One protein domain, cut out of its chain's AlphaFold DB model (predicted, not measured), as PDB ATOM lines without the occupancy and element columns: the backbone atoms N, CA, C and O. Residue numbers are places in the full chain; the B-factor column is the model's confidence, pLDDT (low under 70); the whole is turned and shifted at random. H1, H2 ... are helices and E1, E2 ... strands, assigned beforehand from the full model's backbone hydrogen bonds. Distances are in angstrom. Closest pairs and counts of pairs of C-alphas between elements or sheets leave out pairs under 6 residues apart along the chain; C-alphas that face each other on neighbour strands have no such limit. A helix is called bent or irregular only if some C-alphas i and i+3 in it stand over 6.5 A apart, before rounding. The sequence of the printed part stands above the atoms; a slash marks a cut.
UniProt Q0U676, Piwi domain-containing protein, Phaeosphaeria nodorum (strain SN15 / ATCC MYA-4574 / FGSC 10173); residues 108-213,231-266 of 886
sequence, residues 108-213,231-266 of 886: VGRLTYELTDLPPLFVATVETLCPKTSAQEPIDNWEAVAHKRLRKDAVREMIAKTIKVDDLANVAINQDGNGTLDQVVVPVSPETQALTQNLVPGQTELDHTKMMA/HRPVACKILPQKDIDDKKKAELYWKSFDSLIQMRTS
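AT A GLANCE: This is residues 108 to 213 and 231 to 266 of the 886 residues of the protein "Piwi domain-containing protein" of Phaeosphaeria nodorum (strain SN15 / ATCC MYA-4574 / FGSC 10173) (UniProt Q0U676). A strongly twisted sheet of six strands, E2 to E7, curls round helix H1, while the longest helix, H4, crosses the opposite face of the sheet. Residues 108 to 117, which include strand E1, stick out from this body as a free arm, and the short helices H2 and H3 only graze the sheet. The printed part has 142 residues, with four named helices and seven named strands in the order E1 E2 E3 H1 H2 E4 E5 H3 E6 E7 H4; the class is mixed, helices and strands. The sheet is branched at E2, and its neighbour pairs are antiparallel. The whole is compact, with a radius of gyration of the C-alphas of 16.7 A, yet elongated, spanning 59 by 36 by 32 A.

IN THESE COORDINATES: In the sheet, E2 is residues 121 to 131, 31.9 A long, from C-alpha 121 at (35.629, -46.055, -43.233). E3 is residues 142 to 144, E4 172 to 175, E5 181 to 187, E6 202 to 212, 24.1 A long, and E7 231 to 238, 22.5 A long. E6 bends by 85 degrees at residue 208. H1 is residues 148 to 162, 21.0 A long, H2 165 to 170, and H3 193 to 198. H4, residues 246 to 264, is 26.7 A long and ends with C-alpha 264 at (49.670, -43.911, -37.619). E1, residues 108 to 114, is 20.3 A long and begins with C-alpha 108 at (66.326, -57.717, -44.172).

HOW THE PARTS SIT: On one side of E2 are E5, with N 124 and O 184 2.9 A apart, and E3, with N 130 and O 143 2.9 A apart. On the other side is E7, with N 129 and O 235 2.8 A apart. E4 and E5 form a hairpin, with N 174 and O 183 2.9 A apart, and so do E2 and E3. E6 is the edge strand beside E7, with N 204 and O 236 2.8 A apart. The closest C-alphas of H1 and E6 are those of Ala 154 and Thr 209, 5.6 A apart. H4 lies on the opposite face from H1, at a height over the sheet of 8.1 A, and runs across the strands, at 90 degrees to E2 on the local plane. The closest C-alphas of H4 and E4 are those of Ala 172 and Leu 260, 5.3 A apart. H1 and H2 are close but not clearly touching, with C-alphas 160 and 168 7.3 A apart. H2 is only just irregular, with C-alphas 166 and 169 6.6 A apart. Every O i to N i+4 pair is within hydrogen-bond range in H1, H3 and H4; in H2 0 of 2 are, against 2 of 3 O i to N i+3 pairs. E1 pairs with no named strand and is apart from E2.

THE WHOLE: The two C-alphas farthest apart are those of Val 108 and Gln 136, 62.7 A. Residues 214 to 230 are not printed, and C-alphas 213 and 231 are 6.2 A apart across the cut. Of the links that are printed whole, none is long. The mean pLDDT of the printed part is 85.9, and residues 134 to 139, 177 to 178 and 266 are under 70.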
ATOM      1  N   VAL A 108      65.801 -56.472 -44.744       80.94
ATOM      2  CA  VAL A 108      66.326 -57.717 -44.172       80.94
ATOM      3  C   VAL A 108      65.222 -58.773 -44.064       80.94
ATOM      4  O   VAL A 108      65.495 -59.968 -44.146       80.94
ATOM      5  N   GLY A 109      63.965 -58.341 -43.933       84.25
ATOM      6  CA  GLY A 109      62.800 -59.218 -43.937       84.25
ATOM      7  C   GLY A 109      61.508 -58.482 -44.280       84.25
ATOM      8  O   GLY A 109      61.462 -57.252 -44.306       84.25
ATOM      9  N   ARG A 110      60.451 -59.257 -44.522       86.81
ATOM     10  CA  ARG A 110      59.083 -58.779 -44.750       86.81
ATOM     11  C   ARG A 110      58.113 -59.667 -43.982       86.81
ATOM     12  O   ARG A 110      58.117 -60.879 -44.185       86.81
ATOM     13  N   LEU A 111      57.240 -59.072 -43.175       90.44
ATOM     14  CA  LEU A 111      56.005 -59.727 -42.729       90.44
ATOM     15  C   LEU A 111      54.862 -59.304 -43.651       90.44
ATOM     16  O   LEU A 111      54.878 -58.211 -44.212       90.44
ATOM     17  N   THR A 112      53.892 -60.185 -43.867       90.19
ATOM     18  CA  THR A 112      52.704 -59.895 -44.680       90.19
ATOM     19  C   THR A 112      51.474 -60.341 -43.916       90.19
ATOM     20  O   THR A 112      51.368 -61.509 -43.556       90.19
ATOM     21  N   TYR A 113      50.566 -59.402 -43.681       91.38
ATOM     22  CA  TYR A 113      49.278 -59.633 -43.047       91.38
ATOM     23  C   TYR A 113      48.206 -59.587 -44.128       91.38
ATOM     24  O   TYR A 113      48.062 -58.572 -44.810       91.38
ATOM     25  N   GLU A 114      47.470 -60.679 -44.300       92.56
ATOM     26  CA  GLU A 114      46.215 -60.659 -45.049       92.56
ATOM     27  C   GLU A 114      45.183 -59.861 -44.244       92.56
ATOM     28  O   GLU A 114      45.071 -60.038 -43.029       92.56
ATOM     29  N   LEU A 115      44.481 -58.934 -44.895       89.81
ATOM     30  CA  LEU A 115      43.539 -58.041 -44.233       89.81
ATOM     31  C   LEU A 115      42.107 -58.535 -44.442       89.81
ATOM     32  O   LEU A 115      41.479 -58.272 -45.472       89.81
ATOM     33  N   THR A 116      41.590 -59.225 -43.432       88.69
ATOM     34  CA  THR A 116      40.179 -59.603 -43.307       88.69
ATOM     35  C   THR A 116      39.463 -58.680 -42.317       88.69
ATOM     36  O   THR A 116      40.108 -58.003 -41.519       88.69
ATOM     37  N   ASP A 117      38.131 -58.633 -42.397       86.88
ATOM     38  CA  ASP A 117      37.242 -57.976 -41.420       86.88
ATOM     39  C   ASP A 117      37.612 -56.523 -41.059       86.88
ATOM     40  O   ASP A 117      37.460 -56.071 -39.923       86.88
ATOM     41  N   LEU A 118      38.109 -55.771 -42.047       84.44
ATOM     42  CA  LEU A 118      38.496 -54.375 -41.864       84.44
ATOM     43  C   LEU A 118      37.287 -53.488 -41.503       84.44
ATOM     44  O   LEU A 118      36.194 -53.686 -42.042       84.44
ATOM     45  N   PRO A 119      37.473 -52.466 -40.643       85.31
ATOM     46  CA  PRO A 119      36.383 -51.598 -40.218       85.31
ATOM     47  C   PRO A 119      35.813 -50.787 -41.394       85.31
ATOM     48  O   PRO A 119      36.549 -50.457 -42.336       85.31
ATOM     49  N   PRO A 120      34.530 -50.383 -41.341       88.62
ATOM     50  CA  PRO A 120      34.006 -49.395 -42.274       88.62
ATOM     51  C   PRO A 120      34.815 -48.098 -42.146       88.62
ATOM     52  O   PRO A 120      35.224 -47.723 -41.048       88.62
ATOM     53  N   LEU A 121      35.032 -47.390 -43.252       88.38
ATOM     54  CA  LEU A 121      35.629 -46.055 -43.233       88.38
ATOM     55  C   LEU A 121      34.556 -45.031 -43.592       88.38
ATOM     56  O   LEU A 121      33.922 -45.133 -44.641       88.38
ATOM     57  N   PHE A 122      34.383 -44.030 -42.738       88.38
ATOM     58  CA  PHE A 122      33.644 -42.825 -43.068       88.38
ATOM     59  C   PHE A 122      34.596 -41.854 -43.764       88.38
ATOM     60  O   PHE A 122      35.668 -41.537 -43.242       88.38
ATOM     61  N   VAL A 123      34.210 -41.401 -44.956       88.94
ATOM     62  CA  VAL A 123      34.983 -40.448 -45.757       88.94
ATOM     63  C   VAL A 123      34.119 -39.219 -46.009       88.94
ATOM     64  O   VAL A 123      33.053 -39.314 -46.623       88.94
ATOM     65  N   ALA A 124      34.593 -38.068 -45.539       91.44
ATOM     66  CA  ALA A 124      34.002 -36.762 -45.798       91.44
ATOM     67  C   ALA A 124      34.914 -35.960 -46.733       91.44
ATOM     68  O   ALA A 124      36.107 -35.799 -46.471       91.44
ATOM     69  N   THR A 125      34.352 -35.446 -47.825       92.50
ATOM     70  CA  THR A 125      35.072 -34.561 -48.749       92.50
ATOM     71  C   THR A 125      34.954 -33.127 -48.252       92.50
ATOM     72  O   THR A 125      33.844 -32.637 -48.042       92.50
ATOM     73  N   VAL A 126      36.088 -32.452 -48.085       95.12
ATOM     74  CA  VAL A 126      36.169 -31.091 -47.551       95.12
ATOM     75  C   VAL A 126      36.777 -30.169 -48.594       95.12
ATOM     76  O   VAL A 126      37.890 -30.390 -49.069       95.12
ATOM     77  N   GLU A 127      36.056 -29.109 -48.934       95.56
ATOM     78  CA  GLU A 127      36.565 -28.006 -49.737       95.56
ATOM     79  C   GLU A 127      37.060 -26.890 -48.810       95.56
ATOM     80  O   GLU A 127      36.345 -26.468 -47.902       95.56
ATOM     81  N   THR A 128      38.289 -26.410 -49.009       96.12
ATOM     82  CA  THR A 128      38.791 -25.236 -48.274       96.12
ATOM     83  C   THR A 128      38.553 -23.982 -49.105       96.12
ATOM     84  O   THR A 128      38.972 -23.923 -50.260       96.12
ATOM     85  N   LEU A 129      37.927 -22.974 -48.505       95.88
ATOM     86  CA  LEU A 129      37.417 -21.770 -49.152       95.88
ATOM     87  C   LEU A 129      38.004 -20.493 -48.520       95.88
ATOM     88  O   LEU A 129      38.262 -20.455 -47.317       95.88
ATOM     89  N   CYS A 130      38.151 -19.421 -49.301       94.44
ATOM     90  CA  CYS A 130      38.412 -18.056 -48.818       94.44
ATOM     91  C   CYS A 130      37.563 -17.010 -49.590       94.44
ATOM     92  O   CYS A 130      37.252 -17.247 -50.755       94.44
ATOM     93  N   PRO A 131      37.174 -15.852 -49.014       92.12
ATOM     94  CA  PRO A 131      36.317 -14.872 -49.702       92.12
ATOM     95  C   PRO A 131      37.103 -14.151 -50.797       92.12
ATOM     96  O   PRO A 131      38.190 -13.665 -50.489       92.12
ATOM     97  N   LYS A 132      36.611 -14.104 -52.041       90.50
ATOM     98  CA  LYS A 132      37.309 -13.588 -53.238       90.50
ATOM     99  C   LYS A 132      37.902 -12.190 -53.044       90.50
ATOM    100  O   LYS A 132      37.383 -11.358 -52.312       90.50
ATOM    101  N   THR A 133      38.988 -11.914 -53.763       79.12
ATOM    102  CA  THR A 133      39.748 -10.653 -53.641       79.12
ATOM    103  C   THR A 133      38.999  -9.408 -54.150       79.12
ATOM    104  O   THR A 133      39.420  -8.292 -53.860       79.12
ATOM    105  N   SER A 134      37.917  -9.569 -54.919       62.59
ATOM    106  CA  SER A 134      37.184  -8.477 -55.567       62.59
ATOM    107  C   SER A 134      35.832  -8.177 -54.902       62.59
ATOM    108  O   SER A 134      34.866  -8.901 -55.122       62.59
ATOM    109  N   ALA A 135      35.784  -7.029 -54.222       49.38
ATOM    110  CA  ALA A 135      34.596  -6.239 -53.877       49.38
ATOM    111  C   ALA A 135      33.586  -6.759 -52.827       49.38
ATOM    112  O   ALA A 135      33.357  -7.944 -52.617       49.38
ATOM    113  N   GLN A 136      32.972  -5.749 -52.201       53.69
ATOM    114  CA  GLN A 136      31.994  -5.661 -51.107       53.69
ATOM    115  C   GLN A 136      30.647  -6.405 -51.290       53.69
ATOM    116  O   GLN A 136      29.644  -5.996 -50.707       53.69
ATOM    117  N   GLU A 137      30.589  -7.469 -52.085       51.94
ATOM    118  CA  GLU A 137      29.345  -8.188 -52.393       51.94
ATOM    119  C   GLU A 137      29.097  -9.428 -51.502       51.94
ATOM    120  O   GLU A 137      30.030  -9.915 -50.859       51.94
ATOM    121  N   PRO A 138      27.836  -9.909 -51.395       60.06
ATOM    122  CA  PRO A 138      27.393 -10.789 -50.310       60.06
ATOM    123  C   PRO A 138      28.017 -12.198 -50.260       60.06
ATOM    124  O   PRO A 138      28.803 -12.625 -51.103       60.06
ATOM    125  N   ILE A 139      27.616 -12.910 -49.199       59.22
ATOM    126  CA  ILE A 139      28.198 -14.116 -48.579       59.22
ATOM    127  C   ILE A 139      28.573 -15.265 -49.539       59.22
ATOM    128  O   ILE A 139      29.423 -16.075 -49.179       59.22
ATOM    129  N   ASP A 140      28.031 -15.332 -50.756       74.88
ATOM    130  CA  ASP A 140      28.314 -16.396 -51.732       74.88
ATOM    131  C   ASP A 140      29.670 -16.260 -52.460       74.88
ATOM    132  O   ASP A 140      30.097 -17.173 -53.173       74.88
ATOM    133  N   ASN A 141      30.400 -15.156 -52.273       87.94
ATOM    134  CA  ASN A 141      31.660 -14.878 -52.975       87.94
ATOM    135  C   ASN A 141      32.908 -15.583 -52.394       87.94
ATOM    136  O   ASN A 141      33.958 -14.968 -52.214       87.94
ATOM    137  N   TRP A 142      32.843 -16.895 -52.164       92.56
ATOM    138  CA  TRP A 142      34.015 -17.703 -51.793       92.56
ATOM    139  C   TRP A 142      34.706 -18.328 -53.021       92.56
ATOM    140  O   TRP A 142      34.071 -18.641 -54.028       92.56
ATOM    141  N   GLU A 143      36.025 -18.503 -52.947       93.19
ATOM    142  CA  GLU A 143      36.855 -19.229 -53.916       93.19
ATOM    143  C   GLU A 143      37.660 -20.337 -53.228       93.19
ATOM    144  O   GLU A 143      37.975 -20.257 -52.040       93.19
ATOM    145  N   ALA A 144      37.993 -21.389 -53.974       94.94
ATOM    146  CA  ALA A 144      38.653 -22.563 -53.425       94.94
ATOM    147  C   ALA A 144      40.180 -22.387 -53.301       94.94
ATOM    148  O   ALA A 144      40.872 -21.935 -54.215       94.94
ATOM    149  N   VAL A 145      40.736 -22.786 -52.155       94.06
ATOM    150  CA  VAL A 145      42.140 -22.552 -51.791       94.06
ATOM    151  C   VAL A 145      43.069 -23.552 -52.490       94.06
ATOM    152  O   VAL A 145      43.194 -24.713 -52.104       94.06
ATOM    153  N   ALA A 146      43.828 -23.097 -53.488       91.94
ATOM    154  CA  ALA A 146      44.805 -23.946 -54.184       91.94
ATOM    155  C   ALA A 146      46.020 -24.361 -53.314       91.94
ATOM    156  O   ALA A 146      46.698 -25.350 -53.600       91.94
ATOM    157  N   HIS A 147      46.333 -23.618 -52.247       91.50
ATOM    158  CA  HIS A 147      47.559 -23.818 -51.467       91.50
ATOM    159  C   HIS A 147      47.454 -25.002 -50.483       91.50
ATOM    160  O   HIS A 147      47.011 -24.850 -49.344       91.50
ATOM    161  N   LYS A 148      47.939 -26.180 -50.906       91.00
ATOM    162  CA  LYS A 148      47.865 -27.471 -50.182       91.00
ATOM    163  C   LYS A 148      48.184 -27.414 -48.685       91.00
ATOM    164  O   LYS A 148      47.499 -28.057 -47.895       91.00
ATOM    165  N   ARG A 149      49.214 -26.664 -48.270       88.88
ATOM    166  CA  ARG A 149      49.556 -26.539 -46.842       88.88
ATOM    167  C   ARG A 149      48.470 -25.794 -46.065       88.88
ATOM    168  O   ARG A 149      48.100 -26.248 -44.991       88.88
ATOM    169  N   LEU A 150      47.977 -24.682 -46.612       92.06
ATOM    170  CA  LEU A 150      46.942 -23.881 -45.957       92.06
ATOM    171  C   LEU A 150      45.660 -24.703 -45.806       92.06
ATOM    172  O   LEU A 150      45.088 -24.705 -44.727       92.06
ATOM    173  N   ARG A 151      45.286 -25.485 -46.830       94.50
ATOM    174  CA  ARG A 151      44.181 -26.445 -46.710       94.50
ATOM    175  C   ARG A 151      44.408 -27.498 -45.627       94.50
ATOM    176  O   ARG A 151      43.516 -27.759 -44.836       94.50
ATOM    177  N   LYS A 152      45.610 -28.083 -45.540       92.31
ATOM    178  CA  LYS A 152      45.919 -29.088 -44.508       92.31
ATOM    179  C   LYS A 152      45.764 -28.533 -43.096       92.31
ATOM    180  O   LYS A 152      45.244 -29.223 -42.223       92.31
ATOM    181  N   ASP A 153      46.257 -27.321 -42.878       91.94
ATOM    182  CA  ASP A 153      46.180 -26.651 -41.584       91.94
ATOM    183  C   ASP A 153      44.715 -26.221 -41.297       91.94
ATOM    184  O   ASP A 153      44.229 -26.455 -40.193       91.94
ATOM    185  N   ALA A 154      43.960 -25.789 -42.318       95.38
ATOM    186  CA  ALA A 154      42.528 -25.474 -42.233       95.38
ATOM    187  C   ALA A 154      41.652 -26.688 -41.867       95.38
ATOM    188  O   ALA A 154      40.876 -26.640 -40.916       95.38
ATOM    189  N   VAL A 155      41.819 -27.813 -42.571       94.56
ATOM    190  CA  VAL A 155      41.076 -29.058 -42.310       94.56
ATOM    191  C   VAL A 155      41.387 -29.596 -40.910       94.56
ATOM    192  O   VAL A 155      40.488 -30.088 -40.238       94.56
ATOM    193  N   ARG A 156      42.629 -29.459 -40.421       92.06
ATOM    194  CA  ARG A 156      42.983 -29.811 -39.033       92.06
ATOM    195  C   ARG A 156      42.257 -28.961 -38.003       92.06
ATOM    196  O   ARG A 156      41.839 -29.501 -36.986       92.06
ATOM    197  N   GLU A 157      42.129 -27.663 -38.246       94.38
ATOM    198  CA  GLU A 157      41.403 -26.771 -37.347       94.38
ATOM    199  C   GLU A 157      39.897 -27.046 -37.374       94.38
ATOM    200  O   GLU A 157      39.290 -27.147 -36.314       94.38
ATOM    201  N   MET A 158      39.311 -27.264 -38.558       95.62
ATOM    202  CA  MET A 158      37.921 -27.716 -38.691       95.62
ATOM    203  C   MET A 158      37.688 -28.989 -37.867       95.62
ATOM    204  O   MET A 158      36.778 -29.034 -37.046       95.62
ATOM    205  N   ILE A 159      38.556 -29.994 -38.026       92.06
ATOM    206  CA  ILE A 159      38.515 -31.227 -37.235       92.06
ATOM    207  C   ILE A 159      38.602 -30.887 -35.736       92.06
ATOM    208  O   ILE A 159      37.719 -31.284 -34.989       92.06
ATOM    209  N   ALA A 160      39.584 -30.100 -35.288       91.00
ATOM    210  CA  ALA A 160      39.744 -29.736 -33.875       91.00
ATOM    211  C   ALA A 160      38.576 -28.918 -33.279       91.00
ATOM    212  O   ALA A 160      38.365 -28.972 -32.070       91.00
ATOM    213  N   LYS A 161      37.803 -28.189 -34.096       92.81
ATOM    214  CA  LYS A 161      36.555 -27.525 -33.676       92.81
ATOM    215  C   LYS A 161      35.381 -28.502 -33.542       92.81
ATOM    216  O   LYS A 161      34.547 -28.346 -32.657       92.81
ATOM    217  N   THR A 162      35.297 -29.495 -34.426       88.38
ATOM    218  CA  THR A 162      34.181 -30.455 -34.506       88.38
ATOM    219  C   THR A 162      34.365 -31.675 -33.579       88.38
ATOM    220  O   THR A 162      33.415 -32.422 -33.326       88.38
ATOM    221  N   ILE A 163      35.593 -31.919 -33.103       84.94
ATOM    222  CA  ILE A 163      36.057 -33.219 -32.591       84.94
ATOM    223  C   ILE A 163      36.876 -33.026 -31.310       84.94
ATOM    224  O   ILE A 163      37.692 -32.111 -31.216       84.94
ATOM    225  N   LYS A 164      36.688 -33.907 -30.318       82.56
ATOM    226  CA  LYS A 164      37.489 -33.893 -29.083       82.56
ATOM    227  C   LYS A 164      38.956 -34.199 -29.392       82.56
ATOM    228  O   LYS A 164      39.257 -35.022 -30.252       82.56
ATOM    229  N   VAL A 165      39.869 -33.571 -28.651       75.94
ATOM    230  CA  VAL A 165      41.322 -33.659 -28.893       75.94
ATOM    231  C   VAL A 165      41.831 -35.108 -28.916       75.94
ATOM    232  O   VAL A 165      42.661 -35.443 -29.760       75.94
ATOM    233  N   ASP A 166      41.294 -35.974 -28.056       77.88
ATOM    234  CA  ASP A 166      41.703 -37.381 -27.946       77.88
ATOM    235  C   ASP A 166      41.392 -38.199 -29.217       77.88
ATOM    236  O   ASP A 166      42.157 -39.083 -29.607       77.88
ATOM    237  N   ASP A 167      40.310 -37.856 -29.922       79.56
ATOM    238  CA  ASP A 167      39.870 -38.548 -31.137       79.56
ATOM    239  C   ASP A 167      40.684 -38.154 -32.381       79.56
ATOM    240  O   ASP A 167      40.650 -38.861 -33.393       79.56
ATOM    241  N   LEU A 168      41.467 -37.067 -32.326       78.62
ATOM    242  CA  LEU A 168      42.274 -36.576 -33.455       78.62
ATOM    243  C   LEU A 168      43.288 -37.612 -33.962       78.62
ATOM    244  O   LEU A 168      43.600 -37.639 -35.153       78.62
ATOM    245  N   ALA A 169      43.772 -38.498 -33.086       79.56
ATOM    246  CA  ALA A 169      44.674 -39.594 -33.448       79.56
ATOM    247  C   ALA A 169      44.016 -40.646 -34.368       79.56
ATOM    248  O   ALA A 169      44.711 -41.437 -35.009       79.56
ATOM    249  N   ASN A 170      42.682 -40.667 -34.445       82.19
ATOM    250  CA  ASN A 170      41.912 -41.588 -35.279       82.19
ATOM    251  C   ASN A 170      41.621 -41.027 -36.685       82.19
ATOM    252  O   ASN A 170      41.149 -41.779 -37.535       82.19
ATOM    253  N   VAL A 171      41.904 -39.744 -36.956       86.00
ATOM    254  CA  VAL A 171      41.437 -39.037 -38.165       86.00
ATOM    255  C   VAL A 171      42.567 -38.766 -39.159       86.00
ATOM    256  O   VAL A 171      43.429 -37.922 -38.917       86.00
ATOM    257  N   ALA A 172      42.532 -39.421 -40.322       87.69
ATOM    258  CA  ALA A 172      43.480 -39.164 -41.406       87.69
ATOM    259  C   ALA A 172      42.978 -38.096 -42.387       87.69
ATOM    260  O   ALA A 172      41.799 -38.036 -42.723       87.69
ATOM    261  N   ILE A 173      43.904 -37.264 -42.878       89.62
ATOM    262  CA  ILE A 173      43.642 -36.251 -43.910       89.62
ATOM    263  C   ILE A 173      44.400 -36.653 -45.172       89.62
ATOM    264  O   ILE A 173      45.623 -36.485 -45.247       89.62
ATOM    265  N   ASN A 174      43.670 -37.169 -46.157       87.81
ATOM    266  CA  ASN A 174      44.184 -37.440 -47.493       87.81
ATOM    267  C   ASN A 174      44.015 -36.178 -48.354       87.81
ATOM    268  O   ASN A 174      42.919 -35.635 -48.458       87.81
ATOM    269  N   GLN A 175      45.101 -35.687 -48.950       87.00
ATOM    270  CA  GLN A 175      45.071 -34.482 -49.778       87.00
ATOM    271  C   GLN A 175      45.097 -34.865 -51.249       87.00
ATOM    272  O   GLN A 175      46.076 -35.472 -51.692       87.00
ATOM    273  N   ASP A 176      44.080 -34.473 -52.022       78.62
ATOM    274  CA  ASP A 176      44.120 -34.710 -53.463       78.62
ATOM    275  C   ASP A 176      45.284 -33.912 -54.076       78.62
ATOM    276  O   ASP A 176      45.415 -32.691 -53.918       78.62
ATOM    277  N   GLY A 177      46.165 -34.633 -54.770       60.94
ATOM    278  CA  GLY A 177      47.332 -34.075 -55.434       60.94
ATOM    279  C   GLY A 177      46.981 -33.035 -56.499       60.94
ATOM    280  O   GLY A 177      47.781 -32.121 -56.705       60.94
ATOM    281  N   ASN A 178      45.801 -33.133 -57.114       58.09
ATOM    282  CA  ASN A 178      45.390 -32.295 -58.242       58.09
ATOM    283  C   ASN A 178      44.138 -31.443 -57.954       58.09
ATOM    284  O   ASN A 178      43.780 -30.608 -58.781       58.09
ATOM    285  N   GLY A 179      43.480 -31.631 -56.806       77.75
ATOM    286  CA  GLY A 179      42.218 -30.969 -56.460       77.75
ATOM    287  C   GLY A 179      42.330 -29.806 -55.464       77.75
ATOM    288  O   GLY A 179      43.345 -29.617 -54.784       77.75
ATOM    289  N   THR A 180      41.236 -29.050 -55.343       87.81
ATOM    290  CA  THR A 180      40.921 -28.141 -54.217       87.81
ATOM    291  C   THR A 180      40.237 -28.850 -53.044       87.81
ATOM    292  O   THR A 180      40.084 -28.266 -51.972       87.81
ATOM    293  N   LEU A 181      39.855 -30.109 -53.258       93.00
ATOM    294  CA  LEU A 181      39.194 -30.979 -52.298       93.00
ATOM    295  C   LEU A 181      40.236 -31.807 -51.539       93.00
ATOM    296  O   LEU A 181      41.164 -32.354 -52.135       93.00
ATOM    297  N   ASP A 182      40.060 -31.925 -50.231       93.25
ATOM    298  CA  ASP A 182      40.757 -32.898 -49.391       93.25
ATOM    299  C   ASP A 182      39.726 -33.878 -48.796       93.25
ATOM    300  O   ASP A 182      38.515 -33.661 -48.871       93.25
ATOM    301  N   GLN A 183      40.190 -34.986 -48.228       91.25
ATOM    302  CA  GLN A 183      39.348 -36.038 -47.659       91.25
ATOM    303  C   GLN A 183      39.701 -36.263 -46.192       91.25
ATOM    304  O   GLN A 183      40.859 -36.516 -45.853       91.25
ATOM    305  N   VAL A 184      38.685 -36.206 -45.336       91.38
ATOM    306  CA  VAL A 184      38.756 -36.578 -43.923       91.38
ATOM    307  C   VAL A 184      38.282 -38.019 -43.796       91.38
ATOM    308  O   VAL A 184      37.159 -38.346 -44.179       91.38
ATOM    309  N   VAL A 185      39.158 -38.878 -43.286       89.12
ATOM    310  CA  VAL A 185      38.964 -40.324 -43.167       89.12
ATOM    311  C   VAL A 185      38.899 -40.692 -41.693       89.12
ATOM    312  O   VAL A 185      39.848 -40.448 -40.947       89.12
ATOM    313  N   VAL A 186      37.800 -41.328 -41.296       88.81
ATOM    314  CA  VAL A 186      37.560 -41.803 -39.931       88.81
ATOM    315  C   VAL A 186      37.226 -43.300 -39.980       88.81
ATOM    316  O   VAL A 186      36.273 -43.675 -40.667       88.81
ATOM    317  N   PRO A 187      37.957 -44.182 -39.277       86.75
ATOM    318  CA  PRO A 187      37.532 -45.567 -39.108       86.75
ATOM    319  C   PRO A 187      36.296 -45.604 -38.213       86.75
ATOM    320  O   PRO A 187      36.310 -45.016 -37.136       86.75
ATOM    321  N   VAL A 188      35.232 -46.276 -38.648       87.25
ATOM    322  CA  VAL A 188      33.965 -46.370 -37.913       87.25
ATOM    323  C   VAL A 188      34.072 -47.463 -36.854       87.25
ATOM    324  O   VAL A 188      34.231 -48.644 -37.162       87.25
ATOM    325  N   SER A 189      33.961 -47.056 -35.598       85.62
ATOM    326  CA  SER A 189      33.894 -47.888 -34.402       85.62
ATOM    327  C   SER A 189      32.837 -47.298 -33.453       85.62
ATOM    328  O   SER A 189      32.394 -46.169 -33.673       85.62
ATOM    329  N   PRO A 190      32.429 -47.999 -32.379       86.94
ATOM    330  CA  PRO A 190      31.532 -47.422 -31.374       86.94
ATOM    331  C   PRO A 190      32.077 -46.127 -30.749       86.94
ATOM    332  O   PRO A 190      31.311 -45.222 -30.434       86.94
ATOM    333  N   GLU A 191      33.403 -46.018 -30.616       81.94
ATOM    334  CA  GLU A 191      34.097 -44.844 -30.069       81.94
ATOM    335  C   GLU A 191      34.042 -43.658 -31.050       81.94
ATOM    336  O   GLU A 191      33.777 -42.527 -30.652       81.94
ATOM    337  N   THR A 192      34.195 -43.913 -32.354       83.19
ATOM    338  CA  THR A 192      34.178 -42.883 -33.410       83.19
ATOM    339  C   THR A 192      32.805 -42.673 -34.065       83.19
ATOM    340  O   THR A 192      32.681 -41.895 -35.013       83.19
ATOM    341  N   GLN A 193      31.737 -43.314 -33.585       86.31
ATOM    342  CA  GLN A 193      30.411 -43.163 -34.192       86.31
ATOM    343  C   GLN A 193      29.869 -41.735 -34.016       86.31
ATOM    344  O   GLN A 193      29.465 -41.109 -34.998       86.31
ATOM    345  N   ALA A 194      29.950 -41.180 -32.801       84.75
ATOM    346  CA  ALA A 194      29.584 -39.785 -32.521       84.75
ATOM    347  C   ALA A 194      30.429 -38.786 -33.338       84.75
ATOM    348  O   ALA A 194      29.932 -37.773 -33.822       84.75
ATOM    349  N   LEU A 195      31.701 -39.118 -33.569       83.00
ATOM    350  CA  LEU A 195      32.604 -38.354 -34.422       83.00
ATOM    351  C   LEU A 195      32.088 -38.266 -35.875       83.00
ATOM    352  O   LEU A 195      32.026 -37.176 -36.441       83.00
ATOM    353  N   THR A 196      31.642 -39.379 -36.464       88.19
ATOM    354  CA  THR A 196      31.047 -39.358 -37.817       88.19
ATOM    355  C   THR A 196      29.714 -38.609 -37.879       88.19
ATOM    356  O   THR A 196      29.413 -37.999 -38.902       88.19
ATOM    357  N   GLN A 197      28.948 -38.583 -36.782       89.56
ATOM    358  CA  GLN A 197      27.695 -37.824 -36.680       89.56
ATOM    359  C   GLN A 197      27.915 -36.306 -36.628       89.56
ATOM    360  O   GLN A 197      27.039 -35.566 -37.062       89.56
ATOM    361  N   ASN A 198      29.075 -35.838 -36.155       90.31
ATOM    362  CA  ASN A 198      29.416 -34.412 -36.131       90.31
ATOM    363  C   ASN A 198      29.962 -33.892 -37.477       90.31
ATOM    364  O   ASN A 198      29.927 -32.689 -37.730       90.31
ATOM    365  N   LEU A 199      30.446 -34.772 -38.364       90.88
ATOM    366  CA  LEU A 199      30.968 -34.423 -39.696       90.88
ATOM    367  C   LEU A 199      29.841 -34.294 -40.743       90.88
ATOM    368  O   LEU A 199      29.859 -34.925 -41.801       90.88
ATOM    369  N   VAL A 200      28.843 -33.467 -40.427       92.38
ATOM    370  CA  VAL A 200      27.664 -33.191 -41.267       92.38
ATOM    371  C   VAL A 200      28.024 -32.217 -42.404       92.38
ATOM    372  O   VAL A 200      28.827 -31.308 -42.186       92.38
ATOM    373  N   PRO A 201      27.432 -32.339 -43.611       94.88
ATOM    374  CA  PRO A 201      27.578 -31.338 -44.667       94.88
ATOM    375  C   PRO A 201      27.212 -29.926 -44.191       94.88
ATOM    376  O   PRO A 201      26.121 -29.695 -43.673       94.88
ATOM    377  N   GLY A 202      28.126 -28.977 -44.381       94.25
ATOM    378  CA  GLY A 202      28.031 -27.631 -43.819       94.25
ATOM    379  C   GLY A 202      29.331 -26.847 -43.990       94.25
ATOM    380  O   GLY A 202      30.350 -27.406 -44.394       94.25
ATOM    381  N   GLN A 203      29.301 -25.545 -43.703       93.94
ATOM    382  CA  GLN A 203      30.466 -24.659 -43.777       93.94
ATOM    383  C   GLN A 203      30.864 -24.194 -42.373       93.94
ATOM    384  O   GLN A 203      30.039 -23.664 -41.638       93.94
ATOM    385  N   THR A 204      32.133 -24.393 -42.017       95.19
ATOM    386  CA  THR A 204      32.729 -23.988 -40.736       95.19
ATOM    387  C   THR A 204      33.805 -22.941 -41.000       95.19
ATOM    388  O   THR A 204      34.786 -23.230 -41.687       95.19
ATOM    389  N   GLU A 205      33.634 -21.731 -40.469       94.94
ATOM    390  CA  GLU A 205      34.668 -20.690 -40.490       94.94
ATOM    391  C   GLU A 205      35.750 -20.972 -39.433       94.94
ATOM    392  O   GLU A 205      35.476 -21.561 -38.382       94.94
ATOM    393  N   LEU A 206      36.996 -20.597 -39.727       95.69
ATOM    394  CA  LEU A 206      38.179 -20.899 -38.920       95.69
ATOM    395  C   LEU A 206      38.722 -19.640 -38.225       95.69
ATOM    396  O   LEU A 206      38.784 -18.564 -38.817       95.69
ATOM    397  N   ASP A 207      39.148 -19.789 -36.972       93.75
ATOM    398  CA  ASP A 207      39.567 -18.682 -36.103       93.75
ATOM    399  C   ASP A 207      41.063 -18.383 -36.260       93.75
ATOM    400  O   ASP A 207      41.495 -17.226 -36.194       93.75
ATOM    401  N   HIS A 208      41.867 -19.433 -36.451       92.56
ATOM    402  CA  HIS A 208      43.328 -19.377 -36.427       92.56
ATOM    403  C   HIS A 208      43.942 -19.450 -37.828       92.56
ATOM    404  O   HIS A 208      44.890 -18.721 -38.132       92.56
ATOM    405  N   THR A 209      43.406 -20.301 -38.701       93.88
ATOM    406  CA  THR A 209      43.901 -20.488 -40.063       93.88
ATOM    407  C   THR A 209      43.393 -19.369 -40.958       93.88
ATOM    408  O   THR A 209      42.225 -19.325 -41.325       93.88
ATOM    409  N   LYS A 210      44.294 -18.461 -41.342       92.88
ATOM    410  CA  LYS A 210      43.967 -17.303 -42.182       92.88
ATOM    411  C   LYS A 210      44.842 -17.254 -43.423       92.88
ATOM    412  O   LYS A 210      46.036 -17.559 -43.375       92.88
ATOM    413  N   MET A 211      44.264 -16.832 -44.541       89.44
ATOM    414  CA  MET A 211      44.999 -16.635 -45.782       89.44
ATOM    415  C   MET A 211      45.644 -15.248 -45.779       89.44
ATOM    416  O   MET A 211      44.958 -14.231 -45.698       89.44
ATOM    417  N   MET A 212      46.970 -15.196 -45.904       85.06
ATOM    418  CA  MET A 212      47.670 -13.952 -46.225       85.06
ATOM    419  C   MET A 212      47.191 -13.480 -47.601       85.06
ATOM    420  O   MET A 212      47.361 -14.205 -48.587       85.06
ATOM    421  N   ALA A 213      46.603 -12.285 -47.687       77.56
ATOM    422  CA  ALA A 213      46.410 -11.644 -48.979       77.56
ATOM    423  C   ALA A 213      47.776 -11.525 -49.674       77.56
ATOM    424  O   ALA A 213      48.761 -11.120 -49.050       77.56
ATOM    425  N   HIS A 231      44.502 -10.410 -43.338       86.69
ATOM    426  CA  HIS A 231      44.273 -11.835 -43.181       86.69
ATOM    427  C   HIS A 231      42.837 -12.157 -43.607       86.69
ATOM    428  O   HIS A 231      41.893 -11.899 -42.861       86.69
ATOM    429  N   ARG A 232      42.670 -12.730 -44.803       89.94
ATOM    430  CA  ARG A 232      41.372 -13.227 -45.279       89.94
ATOM    431  C   ARG A 232      40.972 -14.438 -44.421       89.94
ATOM    432  O   ARG A 232      41.826 -15.312 -44.209       89.94
ATOM    433  N   PRO A 233      39.722 -14.514 -43.924       93.38
ATOM    434  CA  PRO A 233      39.253 -15.696 -43.215       93.38
ATOM    435  C   PRO A 233      39.279 -16.909 -44.149       93.38
ATOM    436  O   PRO A 233      39.256 -16.780 -45.378       93.38
ATOM    437  N   VAL A 234      39.363 -18.096 -43.560       95.44
ATOM    438  CA  VAL A 234      39.299 -19.372 -44.275       95.44
ATOM    439  C   VAL A 234      38.135 -20.156 -43.692       95.44
ATOM    440  O   VAL A 234      37.919 -20.150 -42.483       95.44
ATOM    441  N   ALA A 235      37.388 -20.836 -44.552       96.31
ATOM    442  CA  ALA A 235      36.332 -21.746 -44.147       96.31
ATOM    443  C   ALA A 235      36.577 -23.131 -44.746       96.31
ATOM    444  O   ALA A 235      37.136 -23.265 -45.836       96.31
ATOM    445  N   CYS A 236      36.129 -24.169 -44.051       96.94
ATOM    446  CA  CYS A 236      36.049 -25.520 -44.591       96.94
ATOM    447  C   CYS A 236      34.581 -25.881 -44.818       96.94
ATOM    448  O   CYS A 236      33.751 -25.731 -43.923       96.94
ATOM    449  N   LYS A 237      34.263 -26.360 -46.020       95.94
ATOM    450  CA  LYS A 237      32.929 -26.804 -46.417       95.94
ATOM    451  C   LYS A 237      32.935 -28.315 -46.605       95.94
ATOM    452  O   LYS A 237      33.547 -28.824 -47.543       95.94
ATOM    453  N   ILE A 238      32.257 -29.030 -45.712       95.50
ATOM    454  CA  ILE A 238      31.996 -30.461 -45.864       95.50
ATOM    455  C   ILE A 238      30.931 -30.608 -46.953       95.50
ATOM    456  O   ILE A 238      29.819 -30.090 -46.825       95.50
ATOM    457  N   LEU A 239      31.286 -31.275 -48.048       93.75
ATOM    458  CA  LEU A 239      30.380 -31.497 -49.169       93.75
ATOM    459  C   LEU A 239      29.414 -32.654 -48.860       93.75
ATOM    460  O   LEU A 239      29.826 -33.639 -48.239       93.75
ATOM    461  N   PRO A 240      28.148 -32.588 -49.316       91.88
ATOM    462  CA  PRO A 240      27.238 -33.724 -49.225       91.88
ATOM    463  C   PRO A 240      27.817 -34.933 -49.968       91.88
ATOM    464  O   PRO A 240      28.427 -34.788 -51.031       91.88
ATOM    465  N   GLN A 241      27.614 -36.131 -49.414       83.25
ATOM    466  CA  GLN A 241      28.013 -37.367 -50.080       83.25
ATOM    467  C   GLN A 241      27.235 -37.503 -51.392       83.25
ATOM    468  O   GLN A 241      26.029 -37.734 -51.404       83.25
ATOM    469  N   LYS A 242      27.942 -37.332 -52.508       81.50
ATOM    470  CA  LYS A 242      27.442 -37.674 -53.839       81.50
ATOM    471  C   LYS A 242      27.440 -39.192 -53.979       81.50
ATOM    472  O   LYS A 242      28.371 -39.829 -53.493       81.50
ATOM    473  N   ASP A 243      26.476 -39.761 -54.698       75.06
ATOM    474  CA  ASP A 243      26.523 -41.182 -55.038       75.06
ATOM    475  C   ASP A 243      27.798 -41.509 -55.827       75.06
ATOM    476  O   ASP A 243      28.036 -41.018 -56.936       75.06
ATOM    477  N   ILE A 244      28.648 -42.326 -55.206       76.50
ATOM    478  CA  ILE A 244      29.885 -42.840 -55.783       76.50
ATOM    479  C   ILE A 244      29.617 -44.270 -56.265       76.50
ATOM    480  O   ILE A 244      29.088 -45.089 -55.518       76.50
ATOM    481  N   ASP A 245      30.011 -44.574 -57.501       80.75
ATOM    482  CA  ASP A 245      30.061 -45.940 -58.043       80.75
ATOM    483  C   ASP A 245      30.851 -46.879 -57.107       80.75
ATOM    484  O   ASP A 245      31.910 -46.512 -56.598       80.75
ATOM    485  N   ASP A 246      30.357 -48.097 -56.883       77.56
ATOM    486  CA  ASP A 246      30.926 -49.046 -55.919       77.56
ATOM    487  C   ASP A 246      32.391 -49.395 -56.210       77.56
ATOM    488  O   ASP A 246      33.186 -49.563 -55.279       77.56
ATOM    489  N   LYS A 247      32.804 -49.394 -57.485       80.44
ATOM    490  CA  LYS A 247      34.220 -49.554 -57.846       80.44
ATOM    491  C   LYS A 247      35.074 -48.402 -57.305       80.44
ATOM    492  O   LYS A 247      36.141 -48.634 -56.734       80.44
ATOM    493  N   LYS A 248      34.593 -47.162 -57.434       78.62
ATOM    494  CA  LYS A 248      35.246 -45.973 -56.866       78.62
ATOM    495  C   LYS A 248      35.168 -45.948 -55.338       78.62
ATOM    496  O   LYS A 248      36.132 -45.505 -54.721       78.62
ATOM    497  N   LYS A 249      34.095 -46.456 -54.714       77.81
ATOM    498  CA  LYS A 249      34.035 -46.636 -53.248       77.81
ATOM    499  C   LYS A 249      35.155 -47.559 -52.764       77.81
ATOM    500  O   LYS A 249      35.862 -47.198 -51.831       77.81
ATOM    501  N   ALA A 250      35.363 -48.703 -53.422       80.88
ATOM    502  CA  ALA A 250      36.434 -49.638 -53.075       80.88
ATOM    503  C   ALA A 250      37.839 -49.027 -53.260       80.88
ATOM    504  O   ALA A 250      38.701 -49.179 -52.397       80.88
ATOM    505  N   GLU A 251      38.067 -48.287 -54.349       83.81
ATOM    506  CA  GLU A 251      39.335 -47.580 -54.587       83.81
ATOM    507  C   GLU A 251      39.604 -46.495 -53.527       83.81
ATOM    508  O   GLU A 251      40.704 -46.410 -52.973       83.81
ATOM    509  N   LEU A 252      38.589 -45.682 -53.209       80.56
ATOM    510  CA  LEU A 252      38.664 -44.649 -52.175       80.56
ATOM    511  C   LEU A 252      38.883 -45.247 -50.788       80.56
ATOM    512  O   LEU A 252      39.693 -44.711 -50.036       80.56
ATOM    513  N   TYR A 253      38.218 -46.359 -50.465       85.69
ATOM    514  CA  TYR A 253      38.407 -47.090 -49.215       85.69
ATOM    515  C   TYR A 253      39.877 -47.472 -49.023       85.69
ATOM    516  O   TYR A 253      40.483 -47.115 -48.015       85.69
ATOM    517  N   TRP A 254      40.492 -48.118 -50.018       87.69
ATOM    518  CA  TRP A 254      41.880 -48.560 -49.907       87.69
ATOM    519  C   TRP A 254      42.890 -47.405 -49.855       87.69
ATOM    520  O   TRP A 254      43.811 -47.448 -49.042       87.69
ATOM    521  N   LYS A 255      42.688 -46.335 -50.639       85.00
ATOM    522  CA  LYS A 255      43.500 -45.101 -50.551       85.00
ATOM    523  C   LYS A 255      43.381 -44.416 -49.184       85.00
ATOM    524  O   LYS A 255      44.363 -43.904 -48.642       85.00
ATOM    525  N   SER A 256      42.179 -44.428 -48.615       83.06
ATOM    526  CA  SER A 256      41.885 -43.887 -47.286       83.06
ATOM    527  C   SER A 256      42.536 -44.727 -46.181       83.06
ATOM    528  O   SER A 256      43.108 -44.176 -45.243       83.06
ATOM    529  N   PHE A 257      42.524 -46.054 -46.325       85.94
ATOM    530  CA  PHE A 257      43.160 -46.986 -45.395       85.94
ATOM    531  C   PHE A 257      44.695 -46.888 -45.419       85.94
ATOM    532  O   PHE A 257      45.319 -46.822 -44.361       85.94
ATOM    533  N   ASP A 258      45.312 -46.780 -46.601       85.38
ATOM    534  CA  ASP A 258      46.752 -46.504 -46.743       85.38
ATOM    535  C   ASP A 258      47.132 -45.173 -46.071       85.38
ATOM    536  O   ASP A 258      48.063 -45.114 -45.267       85.38
ATOM    537  N   SER A 259      46.337 -44.121 -46.294       80.50
ATOM    538  CA  SER A 259      46.522 -42.818 -45.637       80.50
ATOM    539  C   SER A 259      46.463 -42.919 -44.104       80.50
ATOM    540  O   SER A 259      47.258 -42.279 -43.414       80.50
ATOM    541  N   LEU A 260      45.566 -43.751 -43.558       83.50
ATOM    542  CA  LEU A 260      45.460 -44.025 -42.121       83.50
ATOM    543  C   LEU A 260      46.700 -44.768 -41.586       83.50
ATOM    544  O   LEU A 260      47.251 -44.374 -40.558       83.50
ATOM    545  N   ILE A 261      47.184 -45.793 -42.295       83.62
ATOM    546  CA  ILE A 261      48.398 -46.550 -41.933       83.62
ATOM    547  C   ILE A 261      49.637 -45.642 -41.949       83.62
ATOM    548  O   ILE A 261      50.424 -45.631 -40.996       83.62
ATOM    549  N   GLN A 262      49.806 -44.844 -43.006       79.94
ATOM    550  CA  GLN A 262      50.909 -43.887 -43.132       79.94
ATOM    551  C   GLN A 262      50.841 -42.793 -42.061       79.94
ATOM    552  O   GLN A 262      51.872 -42.374 -41.531       79.94
ATOM    553  N   MET A 263      49.636 -42.349 -41.691       78.38
ATOM    554  CA  MET A 263      49.450 -41.423 -40.578       78.38
ATOM    555  C   MET A 263      49.861 -42.058 -39.245       78.38
ATOM    556  O   MET A 263      50.705 -41.495 -38.553       78.38
ATOM    557  N   ARG A 264      49.341 -43.239 -38.892       76.81
ATOM    558  CA  ARG A 264      49.670 -43.911 -37.619       76.81
ATOM    559  C   ARG A 264      51.164 -44.185 -37.473       76.81
ATOM    560  O   ARG A 264      51.741 -43.902 -36.432       76.81
ATOM    561  N   THR A 265      51.815 -44.635 -38.543       71.00
ATOM    562  CA  THR A 265      53.272 -44.871 -38.553       71.00
ATOM    563  C   THR A 265      54.121 -43.597 -38.651       71.00
ATOM    564  O   THR A 265      55.348 -43.657 -38.541       71.00
ATOM    565  N   SER A 266      53.493 -42.425 -38.801       61.91
ATOM    566  CA  SER A 266      54.154 -41.121 -38.673       61.91
ATOM    567  C   SER A 266      53.814 -40.341 -37.401       61.91
ATOM    568  O   SER A 266      54.614 -39.489 -37.024       61.91
TER     569      SER A 266